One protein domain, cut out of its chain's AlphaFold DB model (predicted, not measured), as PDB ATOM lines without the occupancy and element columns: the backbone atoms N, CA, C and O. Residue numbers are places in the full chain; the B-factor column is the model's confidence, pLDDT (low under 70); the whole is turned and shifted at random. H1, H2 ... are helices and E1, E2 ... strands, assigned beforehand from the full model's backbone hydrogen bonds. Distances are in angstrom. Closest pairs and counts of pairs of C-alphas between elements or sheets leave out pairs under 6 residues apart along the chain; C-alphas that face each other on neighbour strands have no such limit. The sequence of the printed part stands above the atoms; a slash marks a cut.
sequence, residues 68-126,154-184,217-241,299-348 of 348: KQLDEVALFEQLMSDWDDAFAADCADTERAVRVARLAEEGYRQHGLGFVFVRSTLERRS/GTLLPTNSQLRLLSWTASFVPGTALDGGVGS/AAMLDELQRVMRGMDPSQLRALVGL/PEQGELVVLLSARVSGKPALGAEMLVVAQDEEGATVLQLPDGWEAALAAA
ATOM      1  N   LYS A  68     151.190 231.245 164.599       68.56
ATOM      2  CA  LYS A  68     152.123 230.113 164.510       68.56
ATOM      3  C   LYS A  68     151.403 228.759 164.591       68.56
ATOM      4  O   LYS A  68     151.733 227.868 163.824       68.56
ATOM      5  N   GLN A  69     150.411 228.617 165.473       61.34
ATOM      6  CA  GLN A  69     149.615 227.383 165.562       61.34
ATOM      7  C   GLN A  69     148.793 227.126 164.294       61.34
ATOM      8  O   GLN A  69     148.705 225.993 163.837       61.34
ATOM      9  N   LEU A  70     148.227 228.177 163.695       62.34
ATOM     10  CA  LEU A  70     147.463 228.056 162.451       62.34
ATOM     11  C   LEU A  70     148.364 227.638 161.272       62.34
ATOM     12  O   LEU A  70     147.943 226.850 160.430       62.34
ATOM     13  N   ASP A  71     149.623 228.088 161.265       80.81
ATOM     14  CA  ASP A  71     150.641 227.643 160.305       80.81
ATOM     15  C   ASP A  71     151.065 226.173 160.535       80.81
ATOM     16  O   ASP A  71     151.367 225.470 159.572       80.81
ATOM     17  N   GLU A  72     151.074 225.684 161.783       76.75
ATOM     18  CA  GLU A  72     151.385 224.281 162.117       76.75
ATOM     19  C   GLU A  72     150.266 223.323 161.682       76.75
ATOM     20  O   GLU A  72     150.557 222.298 161.065       76.75
ATOM     21  N   VAL A  73     148.999 223.679 161.922       73.50
ATOM     22  CA  VAL A  73     147.842 222.888 161.462       73.50
ATOM     23  C   VAL A  73     147.803 222.835 159.936       73.50
ATOM     24  O   VAL A  73     147.726 221.750 159.368       73.50
ATOM     25  N   ALA A  74     147.955 223.978 159.261       81.06
ATOM     26  CA  ALA A  74     147.994 224.020 157.800       81.06
ATOM     27  C   ALA A  74     149.175 223.218 157.224       81.06
ATOM     28  O   ALA A  74     149.062 222.603 156.163       81.06
ATOM     29  N   LEU A  75     150.322 223.205 157.916       79.00
ATOM     30  CA  LEU A  75     151.466 222.394 157.514       79.00
ATOM     31  C   LEU A  75     151.190 220.895 157.675       79.00
ATOM     32  O   LEU A  75     151.612 220.119 156.819       79.00
ATOM     33  N   PHE A  76     150.513 220.495 158.750       75.06
ATOM     34  CA  PHE A  76     150.121 219.109 158.983       75.06
ATOM     35  C   PHE A  76     149.087 218.633 157.955       75.06
ATOM     36  O   PHE A  76     149.305 217.607 157.321       75.06
ATOM     37  N   GLU A  77     148.025 219.404 157.706       84.81
ATOM     38  CA  GLU A  77     147.030 219.092 156.666       84.81
ATOM     39  C   GLU A  77     147.685 218.944 155.288       84.81
ATOM     40  O   GLU A  77     147.387 218.019 154.536       84.81
ATOM     41  N   GLN A  78     148.637 219.825 154.972       82.38
ATOM     42  CA  GLN A  78     149.390 219.731 153.729       82.38
ATOM     43  C   GLN A  78     150.269 218.476 153.666       82.38
ATOM     44  O   GLN A  78     150.418 217.912 152.585       82.38
ATOM     45  N   LEU A  79     150.862 218.062 154.790       79.06
ATOM     46  CA  LEU A  79     151.670 216.849 154.880       79.06
ATOM     47  C   LEU A  79     150.811 215.595 154.689       79.06
ATOM     48  O   LEU A  79     151.230 214.707 153.958       79.06
ATOM     49  N   MET A  80     149.620 215.550 155.294       79.62
ATOM     50  CA  MET A  80     148.662 214.455 155.104       79.62
ATOM     51  C   MET A  80     148.187 214.383 153.655       79.62
ATOM     52  O   MET A  80     148.222 213.318 153.063       79.62
ATOM     53  N   SER A  81     147.870 215.525 153.037       82.38
ATOM     54  CA  SER A  81     147.525 215.569 151.611       82.38
ATOM     55  C   SER A  81     148.683 215.123 150.710       82.38
ATOM     56  O   SER A  81     148.453 214.408 149.742       82.38
ATOM     57  N   ASP A  82     149.925 215.526 151.008       78.50
ATOM     58  CA  ASP A  82     151.097 215.068 150.247       78.50
ATOM     59  C   ASP A  82     151.352 213.559 150.465       78.50
ATOM     60  O   ASP A  82     151.882 212.897 149.573       78.50
ATOM     61  N   TRP A  83     150.987 213.017 151.635       81.69
ATOM     62  CA  TRP A  83     151.045 211.587 151.941       81.69
ATOM     63  C   TRP A  83     149.960 210.801 151.197       81.69
ATOM     64  O   TRP A  83     150.289 209.799 150.570       81.69
ATOM     65  N   ASP A  84     148.715 211.281 151.174       81.56
ATOM     66  CA  ASP A  84     147.625 210.668 150.405       81.56
ATOM     67  C   ASP A  84     147.982 210.617 148.912       81.56
ATOM     68  O   ASP A  84     147.820 209.588 148.260       81.56
ATOM     69  N   ASP A  85     148.546 211.704 148.371       82.44
ATOM     70  CA  ASP A  85     148.998 211.765 146.978       82.44
ATOM     71  C   ASP A  85     150.145 210.785 146.694       82.44
ATOM     72  O   ASP A  85     150.193 210.178 145.620       82.44
ATOM     73  N   ALA A  86     151.078 210.648 147.641       78.81
ATOM     74  CA  ALA A  86     152.185 209.702 147.568       78.81
ATOM     75  C   ALA A  86     151.686 208.259 147.549       78.81
ATOM     76  O   ALA A  86     152.080 207.480 146.682       78.81
ATOM     77  N   PHE A  87     150.800 207.934 148.489       80.94
ATOM     78  CA  PHE A  87     150.199 206.620 148.610       80.94
ATOM     79  C   PHE A  87     149.386 206.286 147.363       80.94
ATOM     80  O   PHE A  87     149.664 205.287 146.707       80.94
ATOM     81  N   ALA A  88     148.484 207.177 146.946       79.69
ATOM     82  CA  ALA A  88     147.694 207.006 145.733       79.69
ATOM     83  C   ALA A  88     148.571 206.817 144.488       79.69
ATOM     84  O   ALA A  88     148.212 206.053 143.594       79.69
ATOM     85  N   ALA A  89     149.728 207.478 144.414       79.38
ATOM     86  CA  ALA A  89     150.655 207.280 143.309       79.38
ATOM     87  C   ALA A  89     151.369 205.923 143.351       79.38
ATOM     88  O   ALA A  89     151.588 205.331 142.295       79.38
ATOM     89  N   ASP A  90     151.721 205.427 144.538       78.88
ATOM     90  CA  ASP A  90     152.266 204.078 144.706       78.88
ATOM     91  C   ASP A  90     151.212 203.003 144.382       78.88
ATOM     92  O   ASP A  90     151.561 201.980 143.798       78.88
ATOM     93  N   CYS A  91     149.930 203.260 144.668       75.69
ATOM     94  CA  CYS A  91     148.809 202.399 144.274       75.69
ATOM     95  C   CYS A  91     148.509 202.452 142.768       75.69
ATOM     96  O   CYS A  91     148.127 201.445 142.179       75.69
ATOM     97  N   ALA A  92     148.654 203.624 142.144       76.19
ATOM     98  CA  ALA A  92     148.408 203.814 140.715       76.19
ATOM     99  C   ALA A  92     149.524 203.226 139.834       76.19
ATOM    100  O   ALA A  92     149.292 202.929 138.664       76.19
ATOM    101  N   ASP A  93     150.737 203.074 140.373       83.94
ATOM    102  CA  ASP A  93     151.828 202.353 139.719       83.94
ATOM    103  C   ASP A  93     151.598 200.847 139.873       83.94
ATOM    104  O   ASP A  93     151.919 200.238 140.899       83.94
ATOM    105  N   THR A  94     151.039 200.235 138.830       80.44
ATOM    106  CA  THR A  94     150.644 198.833 138.891       80.44
ATOM    107  C   THR A  94     151.810 197.893 139.190       80.44
ATOM    108  O   THR A  94     151.643 196.913 139.913       80.44
ATOM    109  N   GLU A  95     153.023 198.198 138.724       86.38
ATOM    110  CA  GLU A  95     154.185 197.372 139.047       86.38
ATOM    111  C   GLU A  95     154.545 197.434 140.538       86.38
ATOM    112  O   GLU A  95     155.018 196.447 141.108       86.38
ATOM    113  N   ARG A  96     154.380 198.592 141.190       85.75
ATOM    114  CA  ARG A  96     154.608 198.719 142.639       85.75
ATOM    115  C   ARG A  96     153.512 198.044 143.437       85.75
ATOM    116  O   ARG A  96     153.848 197.293 144.351       85.75
ATOM    117  N   ALA A  97     152.252 198.236 143.059       81.75
ATOM    118  CA  ALA A  97     151.126 197.556 143.689       81.75
ATOM    119  C   ALA A  97     151.300 196.026 143.636       81.75
ATOM    120  O   ALA A  97     151.251 195.363 144.672       81.75
ATOM    121  N   VAL A  98     151.637 195.469 142.462       83.56
ATOM    122  CA  VAL A  98     151.932 194.032 142.294       83.56
ATOM    123  C   VAL A  98     153.120 193.595 143.153       83.56
ATOM    124  O   VAL A  98     153.081 192.525 143.760       83.56
ATOM    125  N   ARG A  99     154.190 194.399 143.230       87.69
ATOM    126  CA  ARG A  99     155.354 194.086 144.077       87.69
ATOM    127  C   ARG A  99     154.990 194.031 145.561       87.69
ATOM    128  O   ARG A  99     155.428 193.104 146.233       87.69
ATOM    129  N   VAL A 100     154.202 194.984 146.058       86.19
ATOM    130  CA  VAL A 100     153.736 195.017 147.456       86.19
ATOM    131  C   VAL A 100     152.836 193.821 147.751       86.19
ATOM    132  O   VAL A 100     153.070 193.134 148.742       86.19
ATOM    133  N   ALA A 101     151.879 193.518 146.869       83.44
ATOM    134  CA  ALA A 101     150.982 192.376 147.022       83.44
ATOM    135  C   ALA A 101     151.749 191.043 147.060       83.44
ATOM    136  O   ALA A 101     151.591 190.263 147.994       83.44
ATOM    137  N   ARG A 102     152.673 190.813 146.115       86.94
ATOM    138  CA  ARG A 102     153.505 189.594 146.105       86.94
ATOM    139  C   ARG A 102     154.365 189.463 147.356       86.94
ATOM    140  O   ARG A 102     154.546 188.363 147.868       86.94
ATOM    141  N   LEU A 103     154.920 190.575 147.829       90.25
ATOM    142  CA  LEU A 103     155.751 190.602 149.025       90.25
ATOM    143  C   LEU A 103     154.936 190.293 150.289       90.25
ATOM    144  O   LEU A 103     155.409 189.557 151.150       90.25
ATOM    145  N   ALA A 104     153.715 190.824 150.370       86.06
ATOM    146  CA  ALA A 104     152.756 190.511 151.419       86.06
ATOM    147  C   ALA A 104     152.358 189.030 151.406       86.06
ATOM    148  O   ALA A 104     152.459 188.373 152.436       86.06
ATOM    149  N   GLU A 105     151.961 188.493 150.249       84.38
ATOM    150  CA  GLU A 105     151.575 187.084 150.099       84.38
ATOM    151  C   GLU A 105     152.715 186.133 150.470       84.38
ATOM    152  O   GLU A 105     152.509 185.173 151.210       84.38
ATOM    153  N   GLU A 106     153.924 186.390 149.964       87.56
ATOM    154  CA  GLU A 106     155.090 185.559 150.252       87.56
ATOM    155  C   GLU A 106     155.468 185.628 151.732       87.56
ATOM    156  O   GLU A 106     155.677 184.596 152.367       87.56
ATOM    157  N   GLY A 107     155.505 186.835 152.300       87.06
ATOM    158  CA  GLY A 107     155.821 187.036 153.707       87.06
ATOM    159  C   GLY A 107     154.799 186.386 154.636       87.06
ATOM    160  O   GLY A 107     155.184 185.678 155.567       87.06
ATOM    161  N   TYR A 108     153.507 186.543 154.341       84.62
ATOM    162  CA  TYR A 108     152.423 185.892 155.077       84.62
ATOM    163  C   TYR A 108     152.534 184.366 154.989       84.62
ATOM    164  O   TYR A 108     152.467 183.674 156.001       84.62
ATOM    165  N   ARG A 109     152.791 183.813 153.797       84.81
ATOM    166  CA  ARG A 109     152.945 182.362 153.613       84.81
ATOM    167  C   ARG A 109     154.131 181.791 154.393       84.81
ATOM    168  O   ARG A 109     154.044 180.674 154.895       84.81
ATOM    169  N   GLN A 110     155.236 182.533 154.478       89.00
ATOM    170  CA  GLN A 110     156.453 182.087 155.161       89.00
ATOM    171  C   GLN A 110     156.405 182.279 156.681       89.00
ATOM    172  O   GLN A 110     156.965 181.463 157.414       89.00
ATOM    173  N   HIS A 111     155.769 183.348 157.161       86.75
ATOM    174  CA  HIS A 111     155.880 183.789 158.556       86.75
ATOM    175  C   HIS A 111     154.547 183.848 159.312       86.75
ATOM    176  O   HIS A 111     154.548 184.056 160.525       86.75
ATOM    177  N   GLY A 112     153.418 183.662 158.630       85.12
ATOM    178  CA  GLY A 112     152.087 183.861 159.189       85.12
ATOM    179  C   GLY A 112     151.793 185.345 159.360       85.12
ATOM    180  O   GLY A 112     151.199 185.959 158.490       85.12
ATOM    181  N   LEU A 113     152.233 185.942 160.465       81.56
ATOM    182  CA  LEU A 113     151.922 187.332 160.805       81.56
ATOM    183  C   LEU A 113     153.078 188.277 160.460       81.56
ATOM    184  O   LEU A 113     154.256 187.943 160.624       81.56
ATOM    185  N   GLY A 114     152.745 189.488 160.022       84.44
ATOM    186  CA  GLY A 114     153.711 190.539 159.729       84.44
ATOM    187  C   GLY A 114     153.080 191.728 159.019       84.44
ATOM    188  O   GLY A 114     151.861 191.827 158.893       84.44
ATOM    189  N   PHE A 115     153.925 192.638 158.554       85.19
ATOM    190  CA  PHE A 115     153.501 193.829 157.825       85.19
ATOM    191  C   PHE A 115     154.451 194.114 156.668       85.19
ATOM    192  O   PHE A 115     155.633 193.766 156.710       85.19
ATOM    193  N   VAL A 116     153.943 194.773 155.630       87.75
ATOM    194  CA  VAL A 116     154.795 195.288 154.554       87.75
ATOM    195  C   VAL A 116     155.154 196.733 154.857       87.75
ATOM    196  O   VAL A 116     154.283 197.583 155.001       87.75
ATOM    197  N   PHE A 117     156.448 197.018 154.943       87.56
ATOM    198  CA  PHE A 117     156.975 198.362 155.098       87.56
ATOM    199  C   PHE A 117     157.389 198.925 153.740       87.56
ATOM    200  O   PHE A 117     158.344 198.455 153.116       87.56
ATOM    201  N   VAL A 118     156.680 199.953 153.289       88.44
ATOM    202  CA  VAL A 118     156.964 200.688 152.055       88.44
ATOM    203  C   VAL A 118     157.615 202.018 152.406       88.44
ATOM    204  O   VAL A 118     157.141 202.760 153.266       88.44
ATOM    205  N   ARG A 119     158.710 202.346 151.722       87.62
ATOM    206  CA  ARG A 119     159.422 203.612 151.874       87.62
ATOM    207  C   ARG A 119     159.544 204.321 150.537       87.62
ATOM    208  O   ARG A 119     160.167 203.793 149.616       87.62
ATOM    209  N   SER A 120     159.056 205.557 150.501       87.00
ATOM    210  CA  SER A 120     159.049 206.410 149.312       87.00
ATOM    211  C   SER A 120     159.739 207.738 149.624       87.00
ATOM    212  O   SER A 120     159.352 208.466 150.541       87.00
ATOM    213  N   THR A 121     160.789 208.083 148.879       88.06
ATOM    214  CA  THR A 121     161.445 209.393 148.995       88.06
ATOM    215  C   THR A 121     160.933 210.299 147.894       88.06
ATOM    216  O   THR A 121     161.106 210.007 146.711       88.06
ATOM    217  N   LEU A 122     160.320 211.410 148.292       87.25
ATOM    218  CA  LEU A 122     159.648 212.349 147.411       87.25
ATOM    219  C   LEU A 122     160.269 213.743 147.504       87.25
ATOM    220  O   LEU A 122     160.489 214.293 148.585       87.25
ATOM    221  N   GLU A 123     160.486 214.368 146.356       88.44
ATOM    222  CA  GLU A 123     160.894 215.762 146.251       88.44
ATOM    223  C   GLU A 123     159.731 216.617 145.748       88.44
ATOM    224  O   GLU A 123     159.133 216.331 144.707       88.44
ATOM    225  N   ARG A 124     159.422 217.705 146.463       85.50
ATOM    226  CA  ARG A 124     158.417 218.670 146.016       85.50
ATOM    227  C   ARG A 124     159.070 219.715 145.124       85.50
ATOM    228  O   ARG A 124     159.924 220.490 145.556       85.50
ATOM    229  N   ARG A 125     158.622 219.804 143.877       83.19
ATOM    230  CA  ARG A 125     159.023 220.864 142.957       83.19
ATOM    231  C   ARG A 125     158.471 222.192 143.459       83.19
ATOM    232  O   ARG A 125     157.261 222.398 143.566       83.19
ATOM    233  N   SER A 126     159.372 223.126 143.741       76.25
ATOM    234  CA  SER A 126     158.996 224.497 144.070       76.25
ATOM    235  C   SER A 126     158.248 225.134 142.895       76.25
ATOM    236  O   SER A 126     158.795 225.274 141.803       76.25
ATOM    237  N   GLY A 154     164.278 212.209 139.300       78.81
ATOM    238  CA  GLY A 154     163.109 211.527 139.848       78.81
ATOM    239  C   GLY A 154     161.940 211.449 138.859       78.81
ATOM    240  O   GLY A 154     161.745 212.353 138.034       78.81
ATOM    241  N   THR A 155     161.124 210.402 138.983       83.94
ATOM    242  CA  THR A 155     159.899 210.196 138.191       83.94
ATOM    243  C   THR A 155     158.772 211.075 138.733       83.94
ATOM    244  O   THR A 155     158.548 211.129 139.940       83.94
ATOM    245  N   LEU A 156     158.056 211.792 137.863       85.19
ATOM    246  CA  LEU A 156     156.892 212.585 138.279       85.19
ATOM    247  C   LEU A 156     155.741 211.659 138.680       85.19
ATOM    248  O   LEU A 156     155.461 210.700 137.962       85.19
ATOM    249  N   LEU A 157     155.061 211.964 139.788       81.31
ATOM    250  CA  LEU A 157     153.866 211.209 140.161       81.31
ATOM    251  C   LEU A 157     152.705 211.570 139.213       81.31
ATOM    252  O   LEU A 157     152.493 212.756 138.936       81.31
ATOM    253  N   PRO A 158     151.934 210.580 138.725       74.50
ATOM    254  CA  PRO A 158     150.815 210.818 137.812       74.50
ATOM    255  C   PRO A 158     149.668 211.593 138.478       74.50
ATOM    256  O   PRO A 158     149.034 212.424 137.832       74.50
ATOM    257  N   THR A 159     149.439 211.373 139.774       76.38
ATOM    258  CA  THR A 159     148.408 212.052 140.576       76.38
ATOM    259  C   THR A 159     148.818 213.470 140.978       76.38
ATOM    260  O   THR A 159     147.973 214.362 141.053       76.38
ATOM    261  N   ASN A 160     150.119 213.716 141.173       81.50
ATOM    262  CA  ASN A 160     150.641 215.012 141.595       81.50
ATOM    263  C   ASN A 160     151.964 215.367 140.892       81.50
ATOM    264  O   ASN A 160     153.056 215.003 141.324       81.50
ATOM    265  N   SER A 161     151.870 216.202 139.852       84.12
ATOM    266  CA  SER A 161     153.021 216.683 139.062       84.12
ATOM    267  C   SER A 161     154.038 217.535 139.839       84.12
ATOM    268  O   SER A 161     155.102 217.884 139.313       84.12
ATOM    269  N   GLN A 162     153.728 217.908 141.082       84.62
ATOM    270  CA  GLN A 162     154.642 218.642 141.956       84.62
ATOM    271  C   GLN A 162     155.497 217.712 142.791       84.62
ATOM    272  O   GLN A 162     156.501 218.171 143.324       84.62
ATOM    273  N   LEU A 163     155.135 216.441 142.900       85.19
ATOM    274  CA  LEU A 163     155.911 215.448 143.610       85.19
ATOM    275  C   LEU A 163     156.722 214.626 142.609       85.19
ATOM    276  O   LEU A 163     156.254 214.226 141.539       85.19
ATOM    277  N   ARG A 164     157.985 214.415 142.957       89.00
ATOM    278  CA  ARG A 164     158.921 213.565 142.233       89.00
ATOM    279  C   ARG A 164     159.357 212.438 143.130       89.00
ATOM    280  O   ARG A 164     159.871 212.696 144.210       89.00
ATOM    281  N   LEU A 165     159.215 211.214 142.659       88.94
ATOM    282  CA  LEU A 165     159.793 210.057 143.307       88.94
ATOM    283  C   LEU A 165     161.279 209.969 143.005       88.94
ATOM    284  O   LEU A 165     161.672 209.822 141.851       88.94
ATOM    285  N   LEU A 166     162.082 210.052 144.060       89.25
ATOM    286  CA  LEU A 166     163.526 209.858 144.008       89.25
ATOM    287  C   LEU A 166     163.888 208.388 144.232       89.25
ATOM    288  O   LEU A 166     164.730 207.841 143.530       89.25
ATOM    289  N   SER A 167     163.243 207.737 145.202       89.56
ATOM    290  CA  SER A 167     163.488 206.328 145.509       89.56
ATOM    291  C   SER A 167     162.263 205.661 146.118       89.56
ATOM    292  O   SER A 167     161.438 206.317 146.755       89.56
ATOM    293  N   TRP A 168     162.164 204.350 145.916       90.56
ATOM    294  CA  TRP A 168     161.086 203.512 146.424       90.56
ATOM    295  C   TRP A 168     161.635 202.147 146.833       90.56
ATOM    296  O   TRP A 168     162.434 201.556 146.104       90.56
ATOM    297  N   THR A 169     161.223 201.648 147.994       89.44
ATOM    298  CA  THR A 169     161.592 200.318 148.495       89.44
ATOM    299  C   THR A 169     160.440 199.719 149.289       89.44
ATOM    300  O   THR A 169     159.805 200.448 150.040       89.44
ATOM    301  N   ALA A 170     160.233 198.405 149.211       90.00
ATOM    302  CA  ALA A 170     159.301 197.678 150.071       90.00
ATOM    303  C   ALA A 170     159.988 196.458 150.705       90.00
ATOM    304  O   ALA A 170     160.824 195.822 150.060       90.00
ATOM    305  N   SER A 171     159.649 196.138 151.952       90.69
ATOM    306  CA  SER A 171     160.096 194.933 152.667       90.69
ATOM    307  C   SER A 171     158.957 194.320 153.471       90.69
ATOM    308  O   SER A 171     158.097 195.031 153.976       90.69
ATOM    309  N   PHE A 172     158.959 192.997 153.610       88.19
ATOM    310  CA  PHE A 172     158.120 192.327 154.595       88.19
ATOM    311  C   PHE A 172     158.864 192.270 155.931       88.19
ATOM    312  O   PHE A 172     160.054 191.945 155.969       88.19
ATOM    313  N   VAL A 173     158.165 192.576 157.018       86.38
ATOM    314  CA  VAL A 173     158.681 192.484 158.381       86.38
ATOM    315  C   VAL A 173     157.834 191.460 159.140       86.38
ATOM    316  O   VAL A 173     156.656 191.719 159.397       86.38
ATOM    317  N   PRO A 174     158.406 190.295 159.499       85.56
ATOM    318  CA  PRO A 174     157.701 189.287 160.283       85.56
ATOM    319  C   PRO A 174     157.304 189.822 161.660       85.56
ATOM    320  O   PRO A 174     158.083 190.539 162.289       85.56
ATOM    321  N   GLY A 175     156.145 189.405 162.174       79.56
ATOM    322  CA  GLY A 175     155.711 189.738 163.536       79.56
ATOM    323  C   GLY A 175     156.731 189.298 164.591       79.56
ATOM    324  O   GLY A 175     157.065 190.061 165.494       79.56
ATOM    325  N   THR A 176     157.361 188.138 164.386       79.31
ATOM    326  CA  THR A 176     158.414 187.607 165.270       79.31
ATOM    327  C   THR A 176     159.660 188.491 165.352       79.31
ATOM    328  O   THR A 176     160.370 188.468 166.358       79.31
ATOM    329  N   ALA A 177     159.931 189.315 164.335       76.94
ATOM    330  CA  ALA A 177     161.038 190.271 164.369       76.94
ATOM    331  C   ALA A 177     160.780 191.420 165.364       76.94
ATOM    332  O   ALA A 177     161.724 192.071 165.816       76.94
ATOM    333  N   LEU A 178     159.518 191.659 165.737       69.38
ATOM    334  CA  LEU A 178     159.125 192.655 166.734       69.38
ATOM    335  C   LEU A 178     159.122 192.098 168.171       69.38
ATOM    336  O   LEU A 178     159.294 192.855 169.136       69.38
ATOM    337  N   ASP A 179     158.976 190.780 168.325       64.88
ATOM    338  CA  ASP A 179     158.900 190.104 169.627       64.88
ATOM    339  C   ASP A 179     160.205 190.157 170.420       64.88
ATOM    340  O   ASP A 179     160.180 190.315 171.643       64.88
ATOM    341  N   GLY A 180     161.357 190.132 169.746       57.00
ATOM    342  CA  GLY A 180     162.668 190.193 170.404       57.00
ATOM    343  C   GLY A 180     163.004 191.551 171.049       57.00
ATOM    344  O   GLY A 180     164.107 191.757 171.555       57.00
ATOM    345  N   GLY A 181     162.065 192.502 171.035       49.53
ATOM    346  CA  GLY A 181     162.298 193.874 171.461       49.53
ATOM    347  C   GLY A 181     163.161 194.626 170.450       49.53
ATOM    348  O   GLY A 181     163.851 194.042 169.614       49.53
ATOM    349  N   VAL A 182     163.154 195.956 170.535       44.34
ATOM    350  CA  VAL A 182     163.889 196.839 169.605       44.34
ATOM    351  C   VAL A 182     165.392 196.498 169.543       44.34
ATOM    352  O   VAL A 182     166.052 196.788 168.550       44.34
ATOM    353  N   GLY A 183     165.923 195.828 170.575       36.97
ATOM    354  CA  GLY A 183     167.293 195.316 170.627       36.97
ATOM    355  C   GLY A 183     167.569 194.073 169.767       36.97
ATOM    356  O   GLY A 183     168.658 193.977 169.212       36.97
ATOM    357  N   SER A 184     166.612 193.154 169.583       38.72
ATOM    358  CA  SER A 184     166.838 191.929 168.789       38.72
ATOM    359  C   SER A 184     166.786 192.164 167.279       38.72
ATOM    360  O   SER A 184     167.312 191.360 166.510       38.72
ATOM    361  N   ALA A 217     169.931 197.177 157.275       58.47
ATOM    362  CA  ALA A 217     170.224 197.804 158.562       58.47
ATOM    363  C   ALA A 217     169.796 199.280 158.583       58.47
ATOM    364  O   ALA A 217     169.151 199.701 159.529       58.47
ATOM    365  N   ALA A 218     170.044 200.044 157.512       61.62
ATOM    366  CA  ALA A 218     169.586 201.431 157.409       61.62
ATOM    367  C   ALA A 218     168.056 201.554 157.311       61.62
ATOM    368  O   ALA A 218     167.482 202.508 157.828       61.62
ATOM    369  N   MET A 219     167.385 200.605 156.648       62.41
ATOM    370  CA  MET A 219     165.923 200.541 156.624       62.41
ATOM    371  C   MET A 219     165.370 200.201 158.003       62.41
ATOM    372  O   MET A 219     164.419 200.841 158.417       62.41
ATOM    373  N   LEU A 220     165.945 199.225 158.703       60.66
ATOM    374  CA  LEU A 220     165.541 198.863 160.054       60.66
ATOM    375  C   LEU A 220     165.859 199.989 161.030       60.66
ATOM    376  O   LEU A 220     165.019 200.276 161.857       60.66
ATOM    377  N   ASP A 221     166.986 200.686 160.901       62.22
ATOM    378  CA  ASP A 221     167.316 201.882 161.683       62.22
ATOM    379  C   ASP A 221     166.358 203.033 161.392       62.22
ATOM    380  O   ASP A 221     166.033 203.805 162.289       62.22
ATOM    381  N   GLU A 222     165.901 203.185 160.148       63.84
ATOM    382  CA  GLU A 222     164.944 204.220 159.779       63.84
ATOM    383  C   GLU A 222     163.523 203.858 160.184       63.84
ATOM    384  O   GLU A 222     162.851 204.713 160.742       63.84
ATOM    385  N   LEU A 223     163.101 202.608 159.991       61.53
ATOM    386  CA  LEU A 223     161.882 202.042 160.551       61.53
ATOM    387  C   LEU A 223     161.926 202.210 162.063       61.53
ATOM    388  O   LEU A 223     161.008 202.785 162.609       61.53
ATOM    389  N   GLN A 224     163.032 201.861 162.719       62.47
ATOM    390  CA  GLN A 224     163.275 202.107 164.134       62.47
ATOM    391  C   GLN A 224     163.283 203.592 164.463       62.47
ATOM    392  O   GLN A 224     162.829 203.940 165.526       62.47
ATOM    393  N   ARG A 225     163.790 204.498 163.630       64.00
ATOM    394  CA  ARG A 225     163.806 205.946 163.902       64.00
ATOM    395  C   ARG A 225     162.410 206.552 163.789       64.00
ATOM    396  O   ARG A 225     162.034 207.369 164.622       64.00
ATOM    397  N   VAL A 226     161.675 206.136 162.766       54.47
ATOM    398  CA  VAL A 226     160.242 206.354 162.561       54.47
ATOM    399  C   VAL A 226     159.476 205.823 163.773       54.47
ATOM    400  O   VAL A 226     158.681 206.539 164.371       54.47
ATOM    401  N   MET A 227     159.826 204.614 164.201       50.88
ATOM    402  CA  MET A 227     159.250 203.890 165.321       50.88
ATOM    403  C   MET A 227     159.709 204.396 166.688       50.88
ATOM    404  O   MET A 227     158.963 204.202 167.617       50.88
ATOM    405  N   ARG A 228     160.876 205.035 166.845       46.62
ATOM    406  CA  ARG A 228     161.453 205.549 168.113       46.62
ATOM    407  C   ARG A 228     160.871 206.909 168.490       46.62
ATOM    408  O   ARG A 228     161.051 207.355 169.617       46.62
ATOM    409  N   GLY A 229     160.218 207.587 167.543       43.84
ATOM    410  CA  GLY A 229     159.283 208.670 167.856       43.84
ATOM    411  C   GLY A 229     157.954 208.149 168.415       43.84
ATOM    412  O   GLY A 229     157.226 208.912 169.045       43.84
ATOM    413  N   MET A 230     157.675 206.860 168.207       44.62
ATOM    414  CA  MET A 230     156.639 206.089 168.881       44.62
ATOM    415  C   MET A 230     157.270 205.315 170.051       44.62
ATOM    416  O   MET A 230     158.448 204.964 170.058       44.62
ATOM    417  N   ASP A 231     156.517 205.087 171.113       44.62
ATOM    418  CA  ASP A 231     156.980 204.222 172.196       44.62
ATOM    419  C   ASP A 231     157.043 202.764 171.670       44.62
ATOM    420  O   ASP A 231     156.138 202.346 170.946       44.62
ATOM    421  N   PRO A 232     158.059 201.936 171.984       42.19
ATOM    422  CA  PRO A 232     158.045 200.503 171.661       42.19
ATOM    423  C   PRO A 232     156.768 199.788 172.127       42.19
ATOM    424  O   PRO A 232     156.333 198.823 171.499       42.19
ATOM    425  N   SER A 233     156.142 200.286 173.195       43.12
ATOM    426  CA  SER A 233     154.820 199.847 173.637       43.12
ATOM    427  C   SER A 233     153.683 200.295 172.705       43.12
ATOM    428  O   SER A 233     152.749 199.524 172.531       43.12
ATOM    429  N   GLN A 234     153.780 201.443 172.019       47.28
ATOM    430  CA  GLN A 234     152.852 201.863 170.950       47.28
ATOM    431  C   GLN A 234     152.969 200.986 169.696       47.28
ATOM    432  O   GLN A 234     151.988 200.812 168.984       47.28
ATOM    433  N   LEU A 235     154.143 200.409 169.430       46.84
ATOM    434  CA  LEU A 235     154.347 199.480 168.308       46.84
ATOM    435  C   LEU A 235     153.926 198.065 168.611       46.84
ATOM    436  O   LEU A 235     153.278 197.435 167.788       46.84
ATOM    437  N   ARG A 236     154.232 197.590 169.813       48.62
ATOM    438  CA  ARG A 236     153.629 196.363 170.320       48.62
ATOM    439  C   ARG A 236     152.107 196.493 170.371       48.62
ATOM    440  O   ARG A 236     151.423 195.592 169.914       48.62
ATOM    441  N   ALA A 237     151.591 197.664 170.752       47.84
ATOM    442  CA  ALA A 237     150.167 197.989 170.673       47.84
ATOM    443  C   ALA A 237     149.605 198.069 169.239       47.84
ATOM    444  O   ALA A 237     148.421 197.818 169.056       47.84
ATOM    445  N   LEU A 238     150.407 198.424 168.231       43.66
ATOM    446  CA  LEU A 238     149.988 198.478 166.820       43.66
ATOM    447  C   LEU A 238     150.028 197.117 166.112       43.66
ATOM    448  O   LEU A 238     149.502 197.004 165.010       43.66
ATOM    449  N   VAL A 239     150.698 196.125 166.704       41.59
ATOM    450  CA  VAL A 239     150.878 194.780 166.129       41.59
ATOM    451  C   VAL A 239     150.333 193.694 167.069       41.59
ATOM    452  O   VAL A 239     150.604 192.514 166.886       41.59
ATOM    453  N   GLY A 240     149.570 194.084 168.095       42.75
ATOM    454  CA  GLY A 240     148.943 193.158 169.044       42.75
ATOM    455  C   GLY A 240     149.893 192.370 169.950       42.75
ATOM    456  O   GLY A 240     149.496 191.388 170.562       42.75
ATOM    457  N   LEU A 241     151.158 192.770 170.066       45.19
ATOM    458  CA  LEU A 241     152.127 192.043 170.878       45.19
ATOM    459  C   LEU A 241     152.031 192.455 172.355       45.19
ATOM    460  O   LEU A 241     151.918 193.649 172.659       45.19
ATOM    461  N   PRO A 299     146.229 192.806 164.469       60.25
ATOM    462  CA  PRO A 299     145.742 192.291 163.203       60.25
ATOM    463  C   PRO A 299     145.217 190.877 163.433       60.25
ATOM    464  O   PRO A 299     145.942 190.002 163.914       60.25
ATOM    465  N   GLU A 300     143.942 190.669 163.126       67.00
ATOM    466  CA  GLU A 300     143.309 189.368 163.253       67.00
ATOM    467  C   GLU A 300     143.909 188.384 162.239       67.00
ATOM    468  O   GLU A 300     144.619 188.739 161.292       67.00
ATOM    469  N   GLN A 301     143.650 187.094 162.442       66.75
ATOM    470  CA  GLN A 301     144.125 186.065 161.528       66.75
ATOM    471  C   GLN A 301     143.495 186.295 160.147       66.75
ATOM    472  O   GLN A 301     142.287 186.158 159.975       66.75
ATOM    473  N   GLY A 302     144.326 186.658 159.171       69.06
ATOM    474  CA  GLY A 302     143.854 187.115 157.870       69.06
ATOM    475  C   GLY A 302     143.836 188.638 157.701       69.06
ATOM    476  O   GLY A 302     143.221 189.125 156.766       69.06
ATOM    477  N   GLU A 303     144.515 189.409 158.544       74.19
ATOM    478  CA  GLU A 303     144.753 190.839 158.325       74.19
ATOM    479  C   GLU A 303     146.248 191.094 158.104       74.19
ATOM    480  O   GLU A 303     147.115 190.524 158.771       74.19
ATOM    481  N   LEU A 304     146.572 191.943 157.130       71.44
ATOM    482  CA  LEU A 304     147.934 192.347 156.816       71.44
ATOM    483  C   LEU A 304     148.018 193.869 156.770       71.44
ATOM    484  O   LEU A 304     147.398 194.524 155.941       71.44
ATOM    485  N   VAL A 305     148.851 194.443 157.630       76.12
ATOM    486  CA  VAL A 305     149.052 195.893 157.671       76.12
ATOM    487  C   VAL A 305     150.147 196.293 156.686       76.12
ATOM    488  O   VAL A 305     151.212 195.677 156.615       76.12
ATOM    489  N   VAL A 306     149.911 197.363 155.935       77.38
ATOM    490  CA  VAL A 306     150.915 198.029 155.108       77.38
ATOM    491  C   VAL A 306     151.279 199.343 155.776       77.38
ATOM    492  O   VAL A 306     150.465 200.254 155.891       77.38
ATOM    493  N   LEU A 307     152.528 199.452 156.215       80.81
ATOM    494  CA  LEU A 307     153.077 200.677 156.780       80.81
ATOM    495  C   LEU A 307     153.798 201.457 155.687       80.81
ATOM    496  O   LEU A 307     154.729 200.950 155.063       80.81
ATOM    497  N   LEU A 308     153.409 202.712 155.489       77.75
ATOM    498  CA  LEU A 308     154.017 203.601 154.509       77.75
ATOM    499  C   LEU A 308     154.767 204.732 155.193       77.75
ATOM    500  O   LEU A 308     154.195 205.567 155.895       77.75
ATOM    501  N   SER A 309     156.063 204.795 154.911       81.56
ATOM    502  CA  SER A 309     156.940 205.884 155.308       81.56
ATOM    503  C   SER A 309     157.360 206.692 154.092       81.56
ATOM    504  O   SER A 309     158.255 206.305 153.338       81.56
ATOM    505  N   ALA A 310     156.773 207.873 153.941       77.88
ATOM    506  CA  ALA A 310     157.173 208.833 152.932       77.88
ATOM    507  C   ALA A 310     158.112 209.897 153.518       77.88
ATOM    508  O   ALA A 310     157.951 210.361 154.646       77.88
ATOM    509  N   ARG A 311     159.098 210.337 152.736       81.12
ATOM    510  CA  ARG A 311     159.852 211.568 153.014       81.12
ATOM    511  C   ARG A 311     159.536 212.594 151.948       81.12
ATOM    512  O   ARG A 311     160.053 212.481 150.846       81.12
ATOM    513  N   VAL A 312     158.751 213.614 152.279       80.12
ATOM    514  CA  VAL A 312     158.380 214.685 151.345       80.12
ATOM    515  C   VAL A 312     159.260 215.900 151.597       80.12
ATOM    516  O   VAL A 312     159.151 216.572 152.622       80.12
ATOM    517  N   SER A 313     160.165 216.202 150.663       81.31
ATOM    518  CA  SER A 313     161.131 217.308 150.794       81.31
ATOM    519  C   SER A 313     161.914 217.257 152.115       81.31
ATOM    520  O   SER A 313     162.099 218.267 152.794       81.31
ATOM    521  N   GLY A 314     162.312 216.047 152.516       79.56
ATOM    522  CA  GLY A 314     163.048 215.786 153.754       79.56
ATOM    523  C   GLY A 314     162.198 215.704 155.027       79.56
ATOM    524  O   GLY A 314     162.747 215.353 156.071       79.56
ATOM    525  N   LYS A 315     160.886 215.973 154.969       78.69
ATOM    526  CA  LYS A 315     159.975 215.817 156.114       78.69
ATOM    527  C   LYS A 315     159.380 214.406 156.145       78.69
ATOM    528  O   LYS A 315     158.901 213.963 155.103       78.69
ATOM    529  N   PRO A 316     159.407 213.706 157.293       76.56
ATOM    530  CA  PRO A 316     158.774 212.399 157.407       76.56
ATOM    531  C   PRO A 316     157.248 212.546 157.398       76.56
ATOM    532  O   PRO A 316     156.711 213.447 158.040       76.56
ATOM    533  N   ALA A 317     156.578 211.651 156.687       75.19
ATOM    534  CA  ALA A 317     155.140 211.438 156.705       75.19
ATOM    535  C   ALA A 317     154.899 209.933 156.831       75.19
ATOM    536  O   ALA A 317     155.522 209.139 156.125       75.19
ATOM    537  N   LEU A 318     154.037 209.549 157.762       75.56
ATOM    538  CA  LEU A 318     153.783 208.158 158.106       75.56
ATOM    539  C   LEU A 318     152.294 207.903 158.034       75.56
ATOM    540  O   LEU A 318     151.507 208.723 158.504       75.56
ATOM    541  N   GLY A 319     151.939 206.744 157.510       75.44
ATOM    542  CA  GLY A 319     150.590 206.229 157.600       75.44
ATOM    543  C   GLY A 319     150.592 204.717 157.487       75.44
ATOM    544  O   GLY A 319     151.616 204.093 157.199       75.44
ATOM    545  N   ALA A 320     149.441 204.143 157.779       77.44
ATOM    546  CA  ALA A 320     149.211 202.717 157.755       77.44
ATOM    547  C   ALA A 320     147.903 202.478 157.017       77.44
ATOM    548  O   ALA A 320     146.939 203.201 157.253       77.44
ATOM    549  N   GLU A 321     147.890 201.471 156.159       77.19
ATOM    550  CA  GLU A 321     146.686 200.971 155.514       77.19
ATOM    551  C   GLU A 321     146.540 199.489 155.848       77.19
ATOM    552  O   GLU A 321     147.532 198.775 156.002       77.19
ATOM    553  N   MET A 322     145.306 199.022 155.981       75.94
ATOM    554  CA  MET A 322     145.003 197.637 156.318       75.94
ATOM    555  C   MET A 322     144.576 196.893 155.055       75.94
ATOM    556  O   MET A 322     143.658 197.316 154.356       75.94
ATOM    557  N   LEU A 323     145.244 195.785 154.760       72.62
ATOM    558  CA  LEU A 323     144.839 194.837 153.732       72.62
ATOM    559  C   LEU A 323     144.185 193.638 154.408       72.62
ATOM    560  O   LEU A 323     144.692 193.120 155.402       72.62
ATOM    561  N   VAL A 324     143.071 193.178 153.852       75.94
ATOM    562  CA  VAL A 324     142.405 191.973 154.340       75.94
ATOM    563  C   VAL A 324     142.894 190.802 153.504       75.94
ATOM    564  O   VAL A 324     142.920 190.844 152.279       75.94
ATOM    565  N   VAL A 325     143.316 189.740 154.161       72.50
ATOM    566  CA  VAL A 325     143.729 188.482 153.557       72.50
ATOM    567  C   VAL A 325     142.545 187.525 153.628       72.50
ATOM    568  O   VAL A 325     142.173 187.040 154.693       72.50
ATOM    569  N   ALA A 326     141.952 187.223 152.482       76.50
ATOM    570  CA  ALA A 326     140.946 186.180 152.376       76.50
ATOM    571  C   ALA A 326     141.598 184.857 151.965       76.50
ATOM    572  O   ALA A 326     142.602 184.828 151.256       76.50
ATOM    573  N   GLN A 327     141.007 183.745 152.391       75.31
ATOM    574  CA  GLN A 327     141.240 182.457 151.746       75.31
ATOM    575  C   GLN A 327     140.099 182.214 150.763       75.31
ATOM    576  O   GLN A 327     138.934 182.418 151.115       75.31
ATOM    577  N   ASP A 328     140.426 181.836 149.532       79.31
ATOM    578  CA  ASP A 328     139.412 181.396 148.576       79.31
ATOM    579  C   ASP A 328     138.894 179.983 148.906       79.31
ATOM    580  O   ASP A 328     139.334 179.332 149.859       79.31
ATOM    581  N   GLU A 329     137.914 179.510 148.133       81.81
ATOM    582  CA  GLU A 329     137.316 178.178 148.307       81.81
ATOM    583  C   GLU A 329     138.336 177.047 148.102       81.81
ATOM    584  O   GLU A 329     138.163 175.941 148.619       81.81
ATOM    585  N   GLU A 330     139.410 177.320 147.360       84.88
ATOM    586  CA  GLU A 330     140.510 176.404 147.095       84.88
ATOM    587  C   GLU A 330     141.612 176.451 148.180       84.88
ATOM    588  O   GLU A 330     142.573 175.677 148.124       84.88
ATOM    589  N   GLY A 331     141.460 177.312 149.196       77.50
ATOM    590  CA  GLY A 331     142.415 177.512 150.287       77.50
ATOM    591  C   GLY A 331     143.631 178.358 149.902       77.50
ATOM    592  O   GLY A 331     144.594 178.435 150.672       77.50
ATOM    593  N   ALA A 332     143.624 178.987 148.726       76.25
ATOM    594  CA  ALA A 332     144.657 179.924 148.328       76.25
ATOM    595  C   ALA A 332     144.457 181.271 149.028       76.25
ATOM    596  O   ALA A 332     143.348 181.773 149.214       76.25
ATOM    597  N   THR A 333     145.574 181.861 149.435       68.38
ATOM    598  CA  THR A 333     145.619 183.190 150.040       68.38
ATOM    599  C   THR A 333     145.399 184.244 148.959       68.38
ATOM    600  O   THR A 333     146.213 184.359 148.045       68.38
ATOM    601  N   VAL A 334     144.323 185.018 149.077       76.12
ATOM    602  CA  VAL A 334     143.978 186.128 148.188       76.12
ATOM    603  C   VAL A 334     143.938 187.407 149.012       76.12
ATOM    604  O   VAL A 334     143.166 187.525 149.962       76.12
ATOM    605  N   LEU A 335     144.757 188.390 148.647       72.31
ATOM    606  CA  LEU A 335     144.672 189.716 149.250       72.31
ATOM    607  C   LEU A 335     143.435 190.438 148.715       72.31
ATOM    608  O   LEU A 335     143.357 190.763 147.531       72.31
ATOM    609  N   GLN A 336     142.472 190.697 149.595       74.19
ATOM    610  CA  GLN A 336     141.413 191.663 149.353       74.19
ATOM    611  C   GLN A 336     141.991 193.056 149.550       74.19
ATOM    612  O   GLN A 336     142.386 193.466 150.646       74.19
ATOM    613  N   LEU A 337     142.080 193.770 148.439       68.56
ATOM    614  CA  LEU A 337     142.605 195.118 148.422       68.56
ATOM    615  C   LEU A 337     141.452 196.106 148.614       68.56
ATOM    616  O   LEU A 337     140.328 195.810 148.206       68.56
ATOM    617  N   PRO A 338     141.716 197.287 149.189       63.66
ATOM    618  CA  PRO A 338     140.725 198.348 149.269       63.66
ATOM    619  C   PRO A 338     140.129 198.674 147.894       63.66
ATOM    620  O   PRO A 338     140.822 198.599 146.869       63.66
ATOM    621  N   ASP A 339     138.855 199.073 147.882       64.44
ATOM    622  CA  ASP A 339     138.121 199.441 146.668       64.44
ATOM    623  C   ASP A 339     138.971 200.346 145.753       64.44
ATOM    624  O   ASP A 339     139.448 201.410 146.153       64.44
ATOM    625  N   GLY A 340     139.164 199.919 144.502       60.78
ATOM    626  CA  GLY A 340     139.938 200.647 143.486       60.78
ATOM    627  C   GLY A 340     141.324 200.071 143.171       60.78
ATOM    628  O   GLY A 340     141.817 200.287 142.064       60.78
ATOM    629  N   TRP A 341     141.922 199.268 144.058       61.91
ATOM    630  CA  TRP A 341     143.168 198.544 143.749       61.91
ATOM    631  C   TRP A 341     142.948 197.388 142.774       61.91
ATOM    632  O   TRP A 341     143.810 197.105 141.947       61.91
ATOM    633  N   GLU A 342     141.780 196.748 142.828       65.50
ATOM    634  CA  GLU A 342     141.420 195.673 141.900       65.50
ATOM    635  C   GLU A 342     141.443 196.156 140.446       65.50
ATOM    636  O   GLU A 342     141.940 195.457 139.567       65.50
ATOM    637  N   ALA A 343     140.975 197.383 140.189       62.59
ATOM    638  CA  ALA A 343     141.017 197.988 138.861       62.59
ATOM    639  C   ALA A 343     142.454 198.290 138.409       62.59
ATOM    640  O   ALA A 343     142.766 198.133 137.229       62.59
ATOM    641  N   ALA A 344     143.327 198.694 139.338       52.28
ATOM    642  CA  ALA A 344     144.741 198.904 139.051       52.28
ATOM    643  C   ALA A 344     145.433 197.573 138.723       52.28
ATOM    644  O   ALA A 344     146.103 197.487 137.699       52.28
ATOM    645  N   LEU A 345     145.214 196.523 139.524       55.44
ATOM    646  CA  LEU A 345     145.788 195.195 139.294       55.44
ATOM    647  C   LEU A 345     145.250 194.507 138.040       55.44
ATOM    648  O   LEU A 345     146.025 193.884 137.327       55.44
ATOM    649  N   ALA A 346     143.956 194.629 137.743       60.78
ATOM    650  CA  ALA A 346     143.363 194.061 136.533       60.78
ATOM    651  C   ALA A 346     143.892 194.708 135.239       60.78
ATOM    652  O   ALA A 346     143.700 194.156 134.157       60.78
ATOM    653  N   ALA A 347     144.523 195.884 135.341       52.72
ATOM    654  CA  ALA A 347     145.147 196.583 134.225       52.72
ATOM    655  C   ALA A 347     146.652 196.276 134.053       52.72
ATOM    656  O   ALA A 347     147.226 196.740 133.065       52.72
ATOM    657  N   ALA A 348     147.283 195.532 134.977       46.16
ATOM    658  CA  ALA A 348     148.652 194.997 134.833       46.16
ATOM    659  C   ALA A 348     148.680 193.685 134.054       46.16
ATOM    660  O   ALA A 348     149.696 193.467 133.354       46.16
TER     661      ALA A 348
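AT A GLANCE: This is residues 68 to 126, 154 to 184, 217 to 241 and 299 to 348 of the 348 residues of an uncharacterized protein of Micractinium conductrix (UniProt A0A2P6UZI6). A curled sheet of five strands, like part of a barrel, wraps round residues 76 to 90 of H1 and 96 to 111 of H2, two helices that meet at a corner. H5 crosses the strands on the face opposite H1, in a loose group with the short H3, H4 and H6; H7 packs at the corner of H1 and H2, and residues 68 to 75 of H1 stick out. The printed part has 165 residues, with seven named helices and five named strands in the order H1 H2 E1 E2 H3 H4 H5 H6 E3 E4 E5 H7. The mixed sheet runs E2 E1 E3 E4 E5. The class is mixed, helices and strands, and the whole is compact, with a radius of gyration of the C-alphas of 16.6 A and spans of 52 by 42 by 29 A.

IN THESE COORDINATES: Find C-alpha 68 at (152.123, 230.113, 164.510); from there H1 runs 35.7 A to residue 92. H2, residues 94 to 111, covers 25.3 A, and E1, residues 114 to 124, 31.6 A. E2, residues 163 to 174, covers 31.1 A and bends by 69 degrees at residue 166. Next come H3, residues 176 to 179, H4, 181 to 184, H5, 217 to 228, and H6, 232 to 238. E3, residues 303 to 312, starts at C-alpha 303 (144.753, 190.839, 158.325) and covers 28.3 A; E4, 315 to 327, covers 38.5 A. E5 is residues 333 to 336, and H7, 341 to 346, ends at C-alpha 346 (143.363, 194.061, 136.533).

HOW THE PARTS SIT: Begin at the twisted sheet, where E1 and E3 are parallel, with N 118 and O 307 2.8 A apart. E2 is antiparallel to E1, with N 117 to O 171 at 2.8 A. E3, E4 and E5 form a meander, each strand the antiparallel neighbour of the one before, in two hairpins; look at N 306 and O 321, 2.8 A, and N 336 and O 324, 2.7 A. H1 is on the sheet, its Trp 83 C-alpha 6.3 A from that of Ala 317. H2 is on it too, with the C-alphas of Gly 107 and Phe 172 closest at 5.8 A. H1 and H2 touch only at the corner, and only just, with 3 pairs of C-alphas within 8 A. H7 touches H2 at Thr 94 and Ala 344, their closest C-alphas, 5.9 A. H5 runs across the strands at a height over the sheet of 9.7 A. H4 and H6 are close but not clearly touching, 7.2 A between the C-alphas of Val 182 and Pro 232. In H1, H2, H5, H6 and H7 every O i to N i+4 pair is within hydrogen-bond range; H3 and H4 are too short for one.

THE WHOLE: The C-alphas of Lys 68 and Glu 330 are farthest apart, 57.6 A. Three cuts leave gaps between C-alphas of 14.2 A from 126 to 154, 12.3 A from 184 to 217 and 10.0 A from 241 to 299. Of the links printed whole, none is long. Mean pLDDT of the printed part is 73.5; look for values under 70 at residues 68 to 70, 178 to 184, 217 to 241, 299 to 302, 333 and 337 to 348.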